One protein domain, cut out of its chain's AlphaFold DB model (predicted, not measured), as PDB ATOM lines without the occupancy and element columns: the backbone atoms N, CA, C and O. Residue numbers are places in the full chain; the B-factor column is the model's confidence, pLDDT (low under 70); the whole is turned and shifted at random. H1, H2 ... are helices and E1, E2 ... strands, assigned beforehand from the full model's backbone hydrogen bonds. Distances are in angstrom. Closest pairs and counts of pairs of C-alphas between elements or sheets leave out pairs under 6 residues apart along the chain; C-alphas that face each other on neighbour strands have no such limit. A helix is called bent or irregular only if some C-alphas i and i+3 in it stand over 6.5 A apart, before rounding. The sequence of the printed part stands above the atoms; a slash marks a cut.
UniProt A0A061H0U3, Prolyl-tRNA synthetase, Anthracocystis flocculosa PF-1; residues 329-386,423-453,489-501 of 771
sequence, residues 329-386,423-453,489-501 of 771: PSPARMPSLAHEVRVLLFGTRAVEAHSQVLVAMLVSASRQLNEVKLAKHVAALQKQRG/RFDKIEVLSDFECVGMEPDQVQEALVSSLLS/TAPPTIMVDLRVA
ATOM      1  N   PRO A 329      87.486  28.522  20.127       87.12
ATOM      2  CA  PRO A 329      86.094  28.089  20.026       87.12
ATOM      3  C   PRO A 329      85.149  29.282  19.839       87.12
ATOM      4  O   PRO A 329      85.337  30.331  20.460       87.12
ATOM      5  N   SER A 330      84.132  29.126  18.988       83.88
ATOM      6  CA  SER A 330      83.107  30.151  18.767       83.88
ATOM      7  C   SER A 330      81.843  29.841  19.575       83.88
ATOM      8  O   SER A 330      81.241  28.797  19.324       83.88
ATOM      9  N   PRO A 331      81.365  30.738  20.467       83.38
ATOM     10  CA  PRO A 331      80.133  30.526  21.235       83.38
ATOM     11  C   PRO A 331      78.905  30.191  20.379       83.38
ATOM     12  O   PRO A 331      78.042  29.442  20.813       83.38
ATOM     13  N   ALA A 332      78.848  30.688  19.139       83.00
ATOM     14  CA  ALA A 332      77.757  30.414  18.200       83.00
ATOM     15  C   ALA A 332      77.783  28.998  17.579       83.00
ATOM     16  O   ALA A 332      76.883  28.659  16.816       83.00
ATOM     17  N   ARG A 333      78.822  28.193  17.849       83.44
ATOM     18  CA  ARG A 333      79.008  26.814  17.346       83.44
ATOM     19  C   ARG A 333      79.213  25.778  18.459       83.44
ATOM     20  O   ARG A 333      79.414  24.593  18.174       83.44
ATOM     21  N   MET A 334      79.182  26.227  19.714       89.19
ATOM     22  CA  MET A 334      79.217  25.342  20.872       89.19
ATOM     23  C   MET A 334      77.889  24.572  20.929       89.19
ATOM     24  O   MET A 334      76.840  25.216  20.918       89.19
ATOM     25  N   PRO A 335      77.908  23.228  20.942       90.94
ATOM     26  CA  PRO A 335      76.691  22.444  21.077       90.94
ATOM     27  C   PRO A 335      76.049  22.697  22.442       90.94
ATOM     28  O   PRO A 335      76.735  22.875  23.447       90.94
ATOM     29  N   SER A 336      74.723  22.701  22.448       89.00
ATOM     30  CA  SER A 336      73.858  22.947  23.604       89.00
ATOM     31  C   SER A 336      72.932  21.771  23.917       89.00
ATOM     32  O   SER A 336      72.238  21.795  24.929       89.00
ATOM     33  N   LEU A 337      72.905  20.753  23.048       90.12
ATOM     34  CA  LEU A 337      72.106  19.536  23.170       90.12
ATOM     35  C   LEU A 337      72.953  18.304  22.819       90.12
ATOM     36  O   LEU A 337      73.848  18.365  21.977       90.12
ATOM     37  N   ALA A 338      72.638  17.152  23.413       87.44
ATOM     38  CA  ALA A 338      73.410  15.916  23.254       87.44
ATOM     39  C   ALA A 338      73.574  15.455  21.789       87.44
ATOM     40  O   ALA A 338      74.644  14.995  21.389       87.44
ATOM     41  N   HIS A 339      72.535  15.618  20.964       88.25
ATOM     42  CA  HIS A 339      72.555  15.241  19.545       88.25
ATOM     43  C   HIS A 339      73.343  16.216  18.649       88.25
ATOM     44  O   HIS A 339      73.604  15.910  17.487       88.25
ATOM     45  N   GLU A 340      73.747  17.378  19.175       91.94
ATOM     46  CA  GLU A 340      74.635  18.329  18.497       91.94
ATOM     47  C   GLU A 340      76.120  17.947  18.669       91.94
ATOM     48  O   GLU A 340      77.009  18.689  18.251       91.94
ATOM     49  N   VAL A 341      76.411  16.774  19.248       92.62
ATOM     50  CA  VAL A 341      77.760  16.222  19.404       92.62
ATOM     51  C   VAL A 341      77.945  14.988  18.532       92.62
ATOM     52  O   VAL A 341      77.171  14.031  18.576       92.62
ATOM     53  N   ARG A 342      79.041  14.970  17.779       94.12
ATOM     54  CA  ARG A 342      79.562  13.753  17.167       94.12
ATOM     55  C   ARG A 342      80.443  13.023  18.176       94.12
ATOM     56  O   ARG A 342      81.401  13.598  18.693       94.12
ATOM     57  N   VAL A 343      80.153  11.745  18.391       94.19
ATOM     58  CA  VAL A 343      80.917  10.858  19.271       94.19
ATOM     59  C   VAL A 343      81.632   9.814  18.421       94.19
ATOM     60  O   VAL A 343      81.007   9.076  17.657       94.19
ATOM     61  N   LEU A 344      82.953   9.746  18.565       95.12
ATOM     62  CA  LEU A 344      83.797   8.707  17.981       95.12
ATOM     63  C   LEU A 344      84.238   7.760  19.097       95.12
ATOM     64  O   LEU A 344      84.854   8.213  20.060       95.12
ATOM     65  N   LEU A 345      83.967   6.461  18.975       93.25
ATOM     66  CA  LEU A 345      84.440   5.463  19.938       93.25
ATOM     67  C   LEU A 345      85.632   4.708  19.355       93.25
ATOM     68  O   LEU A 345      85.533   4.090  18.292       93.25
ATOM     69  N   PHE A 346      86.746   4.736  20.075       92.00
ATOM     70  CA  PHE A 346      87.983   4.038  19.759       92.00
ATOM     71  C   PHE A 346      88.282   2.964  20.803       92.00
ATOM     72  O   PHE A 346      88.122   3.174  22.003       92.00
ATOM     73  N   GLY A 347      88.773   1.818  20.353       87.88
ATOM     74  CA  GLY A 347      89.160   0.704  21.210       87.88
ATOM     75  C   GLY A 347      89.963  -0.323  20.423       87.88
ATOM     76  O   GLY A 347      90.083  -0.227  19.202       87.88
ATOM     77  N   THR A 348      90.526  -1.307  21.110       82.19
ATOM     78  CA  THR A 348      91.234  -2.410  20.444       82.19
ATOM     79  C   THR A 348      90.207  -3.333  19.778       82.19
ATOM     80  O   THR A 348      89.043  -3.365  20.195       82.19
ATOM     81  N   ARG A 349      90.568  -4.092  18.735       75.88
ATOM     82  CA  ARG A 349      89.678  -5.140  18.174       75.88
ATOM     83  C   ARG A 349      89.932  -6.535  18.749       75.88
ATOM     84  O   ARG A 349      89.174  -7.450  18.441       75.88
ATOM     85  N   ALA A 350      90.942  -6.694  19.605       73.88
ATOM     86  CA  ALA A 350      91.230  -7.953  20.279       73.88
ATOM     87  C   ALA A 350      90.025  -8.416  21.119       73.88
ATOM     88  O   ALA A 350      89.569  -7.732  22.037       73.88
ATOM     89  N   VAL A 351      89.503  -9.593  20.775       67.44
ATOM     90  CA  VAL A 351      88.322 -10.206  21.407       67.44
ATOM     91  C   VAL A 351      88.704 -10.932  22.708       67.44
ATOM     92  O   VAL A 351      87.901 -11.035  23.633       67.44
ATOM     93  N   GLU A 352      89.953 -11.389  22.811       68.00
ATOM     94  CA  GLU A 352      90.514 -12.093  23.977       68.00
ATOM     95  C   GLU A 352      90.988 -11.142  25.095       68.00
ATOM     96  O   GLU A 352      91.187 -11.565  26.235       68.00
ATOM     97  N   ALA A 353      91.150  -9.853  24.787       67.25
ATOM     98  CA  ALA A 353      91.616  -8.850  25.733       67.25
ATOM     99  C   ALA A 353      90.459  -8.348  26.617       67.25
ATOM    100  O   ALA A 353      89.475  -7.804  26.119       67.25
ATOM    101  N   HIS A 354      90.599  -8.532  27.929       68.88
ATOM    102  CA  HIS A 354      89.641  -8.095  28.951       68.88
ATOM    103  C   HIS A 354      90.156  -6.829  29.660       68.88
ATOM    104  O   HIS A 354      91.336  -6.496  29.543       68.88
ATOM    105  N   SER A 355      89.287  -6.131  30.398       76.00
ATOM    106  CA  SER A 355      89.627  -4.917  31.162       76.00
ATOM    107  C   SER A 355      90.231  -3.775  30.333       76.00
ATOM    108  O   SER A 355      91.119  -3.046  30.780       76.00
ATOM    109  N   GLN A 356      89.735  -3.606  29.106       81.81
ATOM    110  CA  GLN A 356      90.207  -2.595  28.162       81.81
ATOM    111  C   GLN A 356      89.665  -1.191  28.473       81.81
ATOM    112  O   GLN A 356      88.645  -1.026  29.146       81.81
ATOM    113  N   VAL A 357      90.335  -0.159  27.947       86.69
ATOM    114  CA  VAL A 357      89.899   1.245  28.065       86.69
ATOM    115  C   VAL A 357      89.360   1.736  26.724       86.69
ATOM    116  O   VAL A 357      90.133   1.948  25.782       86.69
ATOM    117  N   LEU A 358      88.046   1.949  26.657       90.44
ATOM    118  CA  LEU A 358      87.376   2.601  25.536       90.44
ATOM    119  C   LEU A 358      87.725   4.096  25.540       90.44
ATOM    120  O   LEU A 358      87.781   4.715  26.599       90.44
ATOM    121  N   VAL A 359      87.951   4.694  24.377       93.25
ATOM    122  CA  VAL A 359      88.205   6.135  24.244       93.25
ATOM    123  C   VAL A 359      87.065   6.762  23.461       93.25
ATOM    124  O   VAL A 359      86.862   6.421  22.298       93.25
ATOM    125  N   ALA A 360      86.336   7.689  24.073       94.44
ATOM    126  CA  ALA A 360      85.369   8.525  23.376       94.44
ATOM    127  C   ALA A 360      86.016   9.862  23.005       94.44
ATOM    128  O   ALA A 360      86.587  10.537  23.860       94.44
ATOM    129  N   MET A 361      85.919  10.249  21.734       95.25
ATOM    130  CA  MET A 361      86.322  11.571  21.259       95.25
ATOM    131  C   MET A 361      85.086  12.361  20.822       95.25
ATOM    132  O   MET A 361      84.329  11.901  19.966       95.25
ATOM    133  N   LEU A 362      84.888  13.531  21.430       94.69
ATOM    134  CA  LEU A 362      83.734  14.409  21.239       94.69
ATOM    135  C   LEU A 362      84.112  15.607  20.362       94.69
ATOM    136  O   LEU A 362      85.129  16.260  20.599       94.69
ATOM    137  N   VAL A 363      83.281  15.924  19.369       94.50
ATOM    138  CA  VAL A 363      83.409  17.136  18.542       94.50
ATOM    139  C   VAL A 363      82.021  17.677  18.186       94.50
ATOM    140  O   VAL A 363      81.085  16.901  18.007       94.50
ATOM    141  N   SER A 364      81.873  19.003  18.076       93.25
ATOM    142  CA  SER A 364      80.612  19.635  17.651       93.25
ATOM    143  C   SER A 364      80.160  19.056  16.305       93.25
ATOM    144  O   SER A 364      80.925  19.050  15.340       93.25
ATOM    145  N   ALA A 365      78.915  18.589  16.219       91.31
ATOM    146  CA  ALA A 365      78.334  18.013  15.007       91.31
ATOM    147  C   ALA A 365      78.276  19.019  13.842       91.31
ATOM    148  O   ALA A 365      78.220  18.612  12.681       91.31
ATOM    149  N   SER A 366      78.324  20.321  14.156       90.06
ATOM    150  CA  SER A 366      78.396  21.429  13.197       90.06
ATOM    151  C   SER A 366      79.786  21.639  12.572       90.06
ATOM    152  O   SER A 366      79.921  22.434  11.640       90.06
ATOM    153  N   ARG A 367      80.824  20.955  13.075       90.88
ATOM    154  CA  ARG A 367      82.215  21.088  12.625       90.88
ATOM    155  C   ARG A 367      82.671  19.893  11.803       90.88
ATOM    156  O   ARG A 367      82.314  18.745  12.061       90.88
ATOM    157  N   GLN A 368      83.571  20.156  10.860       92.12
ATOM    158  CA  GLN A 368      84.320  19.094  10.202       92.12
ATOM    159  C   GLN A 368      85.411  18.554  11.141       92.12
ATOM    160  O   GLN A 368      86.212  19.310  11.693       92.12
ATOM    161  N   LEU A 369      85.468  17.232  11.277       92.94
ATOM    162  CA  LEU A 369      86.539  16.501  11.957       92.94
ATOM    163  C   LEU A 369      87.854  16.605  11.166       92.94
ATOM    164  O   LEU A 369      87.884  16.325   9.968       92.94
ATOM    165  N   ASN A 370      88.947  16.972  11.832       94.19
ATOM    166  CA  ASN A 370      90.284  16.998  11.246       94.19
ATOM    167  C   ASN A 370      90.969  15.635  11.452       94.19
ATOM    168  O   ASN A 370      91.411  15.300  12.553       94.19
ATOM    169  N   GLU A 371      91.078  14.853  10.376       91.69
ATOM    170  CA  GLU A 371      91.651  13.500  10.417       91.69
ATOM    171  C   GLU A 371      93.138  13.479  10.819       91.69
ATOM    172  O   GLU A 371      93.582  12.523  11.455       91.69
ATOM    173  N   VAL A 372      93.905  14.536  10.522       91.00
ATOM    174  CA  VAL A 372      95.336  14.636  10.869       91.00
ATOM    175  C   VAL A 372      95.518  14.863  12.371       91.00
ATOM    176  O   VAL A 372      96.307  14.163  13.015       91.00
ATOM    177  N   LYS A 373      94.746  15.786  12.961       92.94
ATOM    178  CA  LYS A 373      94.717  16.007  14.417       92.94
ATOM    179  C   LYS A 373      94.238  14.753  15.150       92.94
ATOM    180  O   LYS A 373      94.899  14.299  16.085       92.94
ATOM    181  N   LEU A 374      93.154  14.138  14.672       92.69
ATOM    182  CA  LEU A 374      92.626  12.882  15.206       92.69
ATOM    183  C   LEU A 374      93.683  11.767  15.209       92.69
ATOM    184  O   LEU A 374      93.941  11.164  16.250       92.69
ATOM    185  N   ALA A 375      94.339  11.524  14.070       89.88
ATOM    186  CA  ALA A 375      95.374  10.500  13.948       89.88
ATOM    187  C   ALA A 375      96.552  10.741  14.909       89.88
ATOM    188  O   ALA A 375      97.107   9.786  15.452       89.88
ATOM    189  N   LYS A 376      96.907  12.007  15.175       88.75
ATOM    190  CA  LYS A 376      97.931  12.362  16.168       88.75
ATOM    191  C   LYS A 376      97.510  12.063  17.601       88.75
ATOM    192  O   LYS A 376      98.321  11.517  18.347       88.75
ATOM    193  N   HIS A 377      96.269  12.366  17.978       90.94
ATOM    194  CA  HIS A 377      95.752  12.017  19.303       90.94
ATOM    195  C   HIS A 377      95.667  10.492  19.493       90.94
ATOM    196  O   HIS A 377      96.148   9.981  20.503       90.94
ATOM    197  N   VAL A 378      95.191   9.748  18.488       90.62
ATOM    198  CA  VAL A 378      95.187   8.271  18.486       90.62
ATOM    199  C   VAL A 378      96.605   7.696  18.630       90.62
ATOM    200  O   VAL A 378      96.832   6.833  19.477       90.62
ATOM    201  N   ALA A 379      97.581   8.198  17.867       86.69
ATOM    202  CA  ALA A 379      98.971   7.736  17.943       86.69
ATOM    203  C   ALA A 379      99.653   8.082  19.283       86.69
ATOM    204  O   ALA A 379     100.480   7.314  19.778       86.69
ATOM    205  N   ALA A 380      99.309   9.222  19.893       87.19
ATOM    206  CA  ALA A 380      99.797   9.595  21.219       87.19
ATOM    207  C   ALA A 380      99.267   8.644  22.307       87.19
ATOM    208  O   ALA A 380     100.054   8.164  23.123       87.19
ATOM    209  N   LEU A 381      97.971   8.311  22.264       87.88
ATOM    210  CA  LEU A 381      97.336   7.349  23.174       87.88
ATOM    211  C   LEU A 381      97.922   5.936  23.016       87.88
ATOM    212  O   LEU A 381      98.277   5.308  24.012       87.88
ATOM    213  N   GLN A 382      98.111   5.457  21.779       85.06
ATOM    214  CA  GLN A 382      98.788   4.177  21.496       85.06
ATOM    215  C   GLN A 382     100.194   4.135  22.120       85.06
ATOM    216  O   GLN A 382     100.547   3.184  22.818       85.06
ATOM    217  N   LYS A 383     100.984   5.207  21.950       82.31
ATOM    218  CA  LYS A 383     102.330   5.300  22.535       82.31
ATOM    219  C   LYS A 383     102.309   5.301  24.069       82.31
ATOM    220  O   LYS A 383     103.171   4.670  24.675       82.31
ATOM    221  N   GLN A 384     101.356   5.993  24.697       80.50
ATOM    222  CA  GLN A 384     101.203   6.012  26.160       80.50
ATOM    223  C   GLN A 384     100.832   4.637  26.730       80.50
ATOM    224  O   GLN A 384     101.280   4.293  27.820       80.50
ATOM    225  N   ARG A 385     100.058   3.840  25.983       77.00
ATOM    226  CA  ARG A 385      99.635   2.483  26.370       77.00
ATOM    227  C   ARG A 385     100.714   1.409  26.144       77.00
ATOM    228  O   ARG A 385     100.515   0.267  26.537       77.00
ATOM    229  N   GLY A 386     101.868   1.763  25.565       64.31
ATOM    230  CA  GLY A 386     102.991   0.839  25.330       64.31
ATOM    231  C   GLY A 386     102.802  -0.112  24.140       64.31
ATOM    232  O   GLY A 386     103.615  -1.014  23.936       64.31
ATOM    233  N   ARG A 423      83.921  -6.084  27.320       78.38
ATOM    234  CA  ARG A 423      85.389  -6.125  27.435       78.38
ATOM    235  C   ARG A 423      86.035  -4.814  27.904       78.38
ATOM    236  O   ARG A 423      87.246  -4.797  28.115       78.38
ATOM    237  N   PHE A 424      85.265  -3.731  28.025       85.81
ATOM    238  CA  PHE A 424      85.756  -2.411  28.420       85.81
ATOM    239  C   PHE A 424      85.325  -2.071  29.851       85.81
ATOM    240  O   PHE A 424      84.161  -1.772  30.094       85.81
ATOM    241  N   ASP A 425      86.275  -2.039  30.786       85.50
ATOM    242  CA  ASP A 425      85.989  -1.710  32.194       85.50
ATOM    243  C   ASP A 425      85.972  -0.195  32.449       85.50
ATOM    244  O   ASP A 425      85.523   0.259  33.505       85.50
ATOM    245  N   LYS A 426      86.524   0.589  31.512       88.12
ATOM    246  CA  LYS A 426      86.691   2.042  31.630       88.12
ATOM    247  C   LYS A 426      86.466   2.756  30.301       88.12
ATOM    248  O   LYS A 426      86.798   2.230  29.237       88.12
ATOM    249  N   ILE A 427      86.018   4.002  30.399       89.88
ATOM    250  CA  ILE A 427      85.932   4.988  29.329       89.88
ATOM    251  C   ILE A 427      86.800   6.217  29.648       89.88
ATOM    252  O   ILE A 427      86.764   6.778  30.745       89.88
ATOM    253  N   GLU A 428      87.593   6.637  28.671       92.06
ATOM    254  CA  GLU A 428      88.404   7.855  28.674       92.06
ATOM    255  C   GLU A 428      87.777   8.850  27.688       92.06
ATOM    256  O   GLU A 428      87.480   8.475  26.553       92.06
ATOM    257  N   VAL A 429      87.537  10.097  28.107       92.38
ATOM    258  CA  VAL A 429      86.818  11.087  27.289       92.38
ATOM    259  C   VAL A 429      87.742  12.232  26.897       92.38
ATOM    260  O   VAL A 429      88.255  12.961  27.745       92.38
ATOM    261  N   LEU A 430      87.938  12.395  25.592       94.25
ATOM    262  CA  LEU A 430      88.638  13.518  24.980       94.25
ATOM    263  C   LEU A 430      87.599  14.409  24.291       94.25
ATOM    264  O   LEU A 430      86.760  13.908  23.547       94.25
ATOM    265  N   SER A 431      87.644  15.719  24.512       93.50
ATOM    266  CA  SER A 431      86.630  16.647  23.997       93.50
ATOM    267  C   SER A 431      87.256  17.830  23.276       93.50
ATOM    268  O   SER A 431      88.236  18.407  23.751       93.50
ATOM    269  N   ASP A 432      86.702  18.194  22.117       94.81
ATOM    270  CA  ASP A 432      87.097  19.406  21.407       94.81
ATOM    271  C   ASP A 432      86.765  20.664  22.228       94.81
ATOM    272  O   ASP A 432      85.744  20.727  22.916       94.81
ATOM    273  N   PHE A 433      87.602  21.699  22.127       91.62
ATOM    274  CA  PHE A 433      87.397  22.979  22.818       91.62
ATOM    275  C   PHE A 433      86.020  23.640  22.604       91.62
ATOM    276  O   PHE A 433      85.633  24.450  23.439       91.62
ATOM    277  N   GLU A 434      85.271  23.331  21.539       90.75
ATOM    278  CA  GLU A 434      83.896  23.842  21.374       90.75
ATOM    279  C   GLU A 434      82.842  23.091  22.200       90.75
ATOM    280  O   GLU A 434      81.828  23.680  22.555       90.75
ATOM    281  N   CYS A 435      83.095  21.845  22.599       89.81
ATOM    282  CA  CYS A 435      82.209  21.070  23.475       89.81
ATOM    283  C   CYS A 435      82.388  21.405  24.973       89.81
ATOM    284  O   CYS A 435      81.734  20.805  25.819       89.81
ATOM    285  N   VAL A 436      83.264  22.358  25.326       83.81
ATOM    286  CA  VAL A 436      83.625  22.682  26.724       83.81
ATOM    287  C   VAL A 436      82.495  23.310  27.551       83.81
ATOM    288  O   VAL A 436      82.550  23.275  28.774       83.81
ATOM    289  N   GLY A 437      81.506  23.926  26.898       78.56
ATOM    290  CA  GLY A 437      80.383  24.607  27.559       78.56
ATOM    291  C   GLY A 437      79.096  23.789  27.606       78.56
ATOM    292  O   GLY A 437      78.045  24.365  27.862       78.56
ATOM    293  N   MET A 438      79.169  22.490  27.313       85.75
ATOM    294  CA  MET A 438      78.056  21.573  27.530       85.75
ATOM    295  C   MET A 438      77.910  21.249  29.012       85.75
ATOM    296  O   MET A 438      78.908  21.087  29.716       85.75
ATOM    297  N   GLU A 439      76.671  21.079  29.460       85.88
ATOM    298  CA  GLU A 439      76.416  20.638  30.828       85.88
ATOM    299  C   GLU A 439      76.762  19.138  31.007       85.88
ATOM    300  O   GLU A 439      76.690  18.352  30.049       85.88
ATOM    301  N   PRO A 440      77.171  18.706  32.219       84.25
ATOM    302  CA  PRO A 440      77.603  17.332  32.503       84.25
ATOM    303  C   PRO A 440      76.612  16.234  32.083       84.25
ATOM    304  O   PRO A 440      77.021  15.165  31.623       84.25
ATOM    305  N   ASP A 441      75.315  16.500  32.228       84.50
ATOM    306  CA  ASP A 441      74.206  15.620  31.856       84.50
ATOM    307  C   ASP A 441      74.062  15.469  30.334       84.50
ATOM    308  O   ASP A 441      73.842  14.363  29.847       84.50
ATOM    309  N   GLN A 442      74.280  16.539  29.571       87.81
ATOM    310  CA  GLN A 442      74.228  16.531  28.105       87.81
ATOM    311  C   GLN A 442      75.382  15.729  27.491       87.81
ATOM    312  O   GLN A 442      75.196  14.979  26.529       87.81
ATOM    313  N   VAL A 443      76.587  15.857  28.062       86.81
ATOM    314  CA  VAL A 443      77.749  15.037  27.679       86.81
ATOM    315  C   VAL A 443      77.480  13.564  27.992       86.81
ATOM    316  O   VAL A 443      77.761  12.689  27.171       86.81
ATOM    317  N   GLN A 444      76.892  13.283  29.157       88.31
ATOM    318  CA  GLN A 444      76.504  11.936  29.557       88.31
ATOM    319  C   GLN A 444      75.433  11.338  28.627       88.31
ATOM    320  O   GLN A 444      75.590  10.198  28.191       88.31
ATOM    321  N   GLU A 445      74.392  12.091  28.265       89.25
ATOM    322  CA  GLU A 445      73.350  11.668  27.319       89.25
ATOM    323  C   GLU A 445      73.944  11.333  25.938       89.25
ATOM    324  O   GLU A 445      73.667  10.262  25.389       89.25
ATOM    325  N   ALA A 446      74.822  12.192  25.403       89.81
ATOM    326  CA  ALA A 446      75.480  11.975  24.113       89.81
ATOM    327  C   ALA A 446      76.339  10.696  24.105       89.81
ATOM    328  O   ALA A 446      76.297   9.907  23.152       89.81
ATOM    329  N   LEU A 447      77.094  10.469  25.187       90.75
ATOM    330  CA  LEU A 447      77.902   9.267  25.381       90.75
ATOM    331  C   LEU A 447      77.027   8.015  25.488       90.75
ATOM    332  O   LEU A 447      77.250   7.066  24.739       90.75
ATOM    333  N   VAL A 448      76.018   8.005  26.365       89.81
ATOM    334  CA  VAL A 448      75.131   6.846  26.559       89.81
ATOM    335  C   VAL A 448      74.383   6.505  25.272       89.81
ATOM    336  O   VAL A 448      74.390   5.345  24.865       89.81
ATOM    337  N   SER A 449      73.798   7.491  24.588       88.81
ATOM    338  CA  SER A 449      73.096   7.288  23.314       88.81
ATOM    339  C   SER A 449      74.001   6.629  22.260       88.81
ATOM    340  O   SER A 449      73.621   5.648  21.611       88.81
ATOM    341  N   SER A 450      75.251   7.089  22.163       89.69
ATOM    342  CA  SER A 450      76.258   6.530  21.249       89.69
ATOM    343  C   SER A 450      76.714   5.122  21.653       89.69
ATOM    344  O   SER A 450      76.884   4.259  20.793       89.69
ATOM    345  N   LEU A 451      76.880   4.857  22.953       89.38
ATOM    346  CA  LEU A 451      77.267   3.548  23.492       89.38
ATOM    347  C   LEU A 451      76.164   2.499  23.303       89.38
ATOM    348  O   LEU A 451      76.456   1.384  22.877       89.38
ATOM    349  N   LEU A 452      74.902   2.858  23.558       87.44
ATOM    350  CA  LEU A 452      73.743   2.000  23.298       87.44
ATOM    351  C   LEU A 452      73.584   1.722  21.799       87.44
ATOM    352  O   LEU A 452      73.325   0.583  21.408       87.44
ATOM    353  N   SER A 453      73.806   2.733  20.953       85.62
ATOM    354  CA  SER A 453      73.786   2.574  19.494       85.62
ATOM    355  C   SER A 453      74.891   1.627  19.009       85.62
ATOM    356  O   SER A 453      74.636   0.762  18.176       85.62
ATOM    357  N   THR A 489      78.252  11.468  37.853       62.38
ATOM    358  CA  THR A 489      79.587  12.053  37.774       62.38
ATOM    359  C   THR A 489      80.031  11.965  36.328       62.38
ATOM    360  O   THR A 489      80.456  10.909  35.862       62.38
ATOM    361  N   ALA A 490      79.901  13.078  35.602       62.94
ATOM    362  CA  ALA A 490      80.366  13.129  34.227       62.94
ATOM    363  C   ALA A 490      81.859  12.754  34.160       62.94
ATOM    364  O   ALA A 490      82.638  13.132  35.045       62.94
ATOM    365  N   PRO A 491      82.268  11.994  33.132       72.56
ATOM    366  CA  PRO A 491      83.634  11.515  33.012       72.56
ATOM    367  C   PRO A 491      84.639  12.675  32.983       72.56
ATOM    368  O   PRO A 491      84.397  13.686  32.309       72.56
ATOM    369  N   PRO A 492      85.795  12.537  33.661       82.12
ATOM    370  CA  PRO A 492      86.856  13.530  33.584       82.12
ATOM    371  C   PRO A 492      87.283  13.682  32.123       82.12
ATOM    372  O   PRO A 492      87.696  12.720  31.476       82.12
ATOM    373  N   THR A 493      87.139  14.899  31.609       86.94
ATOM    374  CA  THR A 493      87.270  15.196  30.184       86.94
ATOM    375  C   THR A 493      88.606  15.872  29.894       86.94
ATOM    376  O   THR A 493      88.961  16.874  30.516       86.94
ATOM    377  N   ILE A 494      89.352  15.333  28.929       91.00
ATOM    378  CA  ILE A 494      90.633  15.873  28.469       91.00
ATOM    379  C   ILE A 494      90.381  16.760  27.245       91.00
ATOM    380  O   ILE A 494      89.932  16.280  26.205       91.00
ATOM    381  N   MET A 495      90.688  18.053  27.349       92.88
ATOM    382  CA  MET A 495      90.478  18.992  26.243       92.88
ATOM    383  C   MET A 495      91.542  18.839  25.150       92.88
ATOM    384  O   MET A 495      92.743  18.834  25.432       92.88
ATOM    385  N   VAL A 496      91.098  18.750  23.898       93.88
ATOM    386  CA  VAL A 496      91.925  18.545  22.699       93.88
ATOM    387  C   VAL A 496      91.433  19.405  21.526       93.88
ATOM    388  O   VAL A 496      90.373  20.020  21.590       93.88
ATOM    389  N   ASP A 497      92.217  19.480  20.450       93.56
ATOM    390  CA  ASP A 497      91.838  20.148  19.198       93.56
ATOM    391  C   ASP A 497      91.603  19.071  18.131       93.56
ATOM    392  O   ASP A 497      92.550  18.423  17.685       93.56
ATOM    393  N   LEU A 498      90.342  18.840  17.762       93.81
ATOM    394  CA  LEU A 498      89.925  17.792  16.822       93.81
ATOM    395  C   LEU A 498      89.231  18.352  15.578       93.81
ATOM    396  O   LEU A 498      89.128  17.648  14.572       93.81
ATOM    397  N   ARG A 499      88.755  19.599  15.613       93.38
ATOM    398  CA  ARG A 499      88.045  20.228  14.491       93.38
ATOM    399  C   ARG A 499      88.971  20.832  13.430       93.38
ATOM    400  O   ARG A 499      90.125  21.195  13.683       93.38
ATOM    401  N   VAL A 500      88.455  20.972  12.214       94.25
ATOM    402  CA  VAL A 500      89.027  21.841  11.178       94.25
ATOM    403  C   VAL A 500      88.677  23.291  11.529       94.25
ATOM    404  O   VAL A 500      87.525  23.591  11.834       94.25
ATOM    405  N   ALA A 501      89.665  24.186  11.506       94.50
ATOM    406  CA  ALA A 501      89.421  25.621  11.645       94.50
ATOM    407  C   ALA A 501      88.841  26.190  10.337       94.50
ATOM    408  O   ALA A 501      89.239  25.772   9.249       94.50
TER     409      ALA A 501
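What this domain is: This is residues 329 to 386, 423 to 453 and 489 to 501 of the 771 residues of the protein "Prolyl-tRNA synthetase" of Anthracocystis flocculosa PF-1 (UniProt A0A061H0U3). A strongly twisted sheet of four strands makes the core; H3 slants over one of its faces, and H1, well away from H3, only grazes the sheet. The hairpin of E1 and E2 makes much of the length, with its turn round Glu 352 at one end and the stretch round Ala 332, with short H2 nearby, toward the other. The printed part has 102 residues, with three named helices and four named strands in the order E1 E2 H1 E3 H2 H3 E4. The sheet's order is E1, E2, E3, E4, mixed, and the class is mixed, helices and strands. The whole is compact, with a radius of gyration of the C-alphas of 13.6 A, and elongated in outline, spanning 44 by 28 by 21 A.

Where its parts are: In the sheet, E1 is residues 341 to 347, 19.3 A long, beginning at C-alpha 341 (77.760, 16.222, 19.404). E2 is residues 356 to 364, 26.4 A; E3 is residues 424 to 432, 23.0 A; E4 is residues 493 to 496, 9.4 A, ending at C-alpha 496 (91.925, 18.545, 22.699). H1 is residues 371 to 384, 19.9 A. H2 is residues 433 to 437, 8.6 A, and irregular: C-alphas 434 and 437 are 7.2 A apart. H3 is residues 440 to 453, 20.0 A, beginning at C-alpha 440 (77.603, 17.332, 32.503).

How they stand to each other: E1 and E2 form an antiparallel hairpin, with N 344 and O 361 at 2.9 A, within hydrogen-bond range. E2 and E3 are parallel, with N 360 and O 428 at 2.8 A. E3 and E4 are parallel, with N 494 and O 429 at 2.9 A. H3 and the sheet make two layers, a helix on one face of a sheet. H3 is over E1, E2 and E3 at a height over the sheet of 9.3 A, and only just slantwise to the strands, at 58 degrees to E1 on the local plane; the closest C-alphas of H3 and E1 are those of Ser 450 and Val 343, 6.7 A apart. H2, on the same face, is over E2 at a height of 6.4 A; its closest C-alpha pair with E2 is Cys 435 and Ser 364, 6.2 A apart. H1 only grazes the sheet, with residues 373 to 381, and is apart from H2 and H3. In H1 and H3 every O i to N i+4 pair is within hydrogen-bond range; H2 has 0 of 1, and 0 of 2 O i to N i+3 pairs.

The domain as a whole: The two C-alphas farthest apart, those of Ala 332 and Glu 352, are 44.8 A apart. Residues 387 to 422 and 454 to 488 are not printed; the C-alpha gaps across these cuts are 19.0 A and 21.4 A. Of the links printed whole, no link is long. The mean pLDDT of the printed part is 87.0; residues 351 to 354, 386 and 489 to 490 are under 70 in this model.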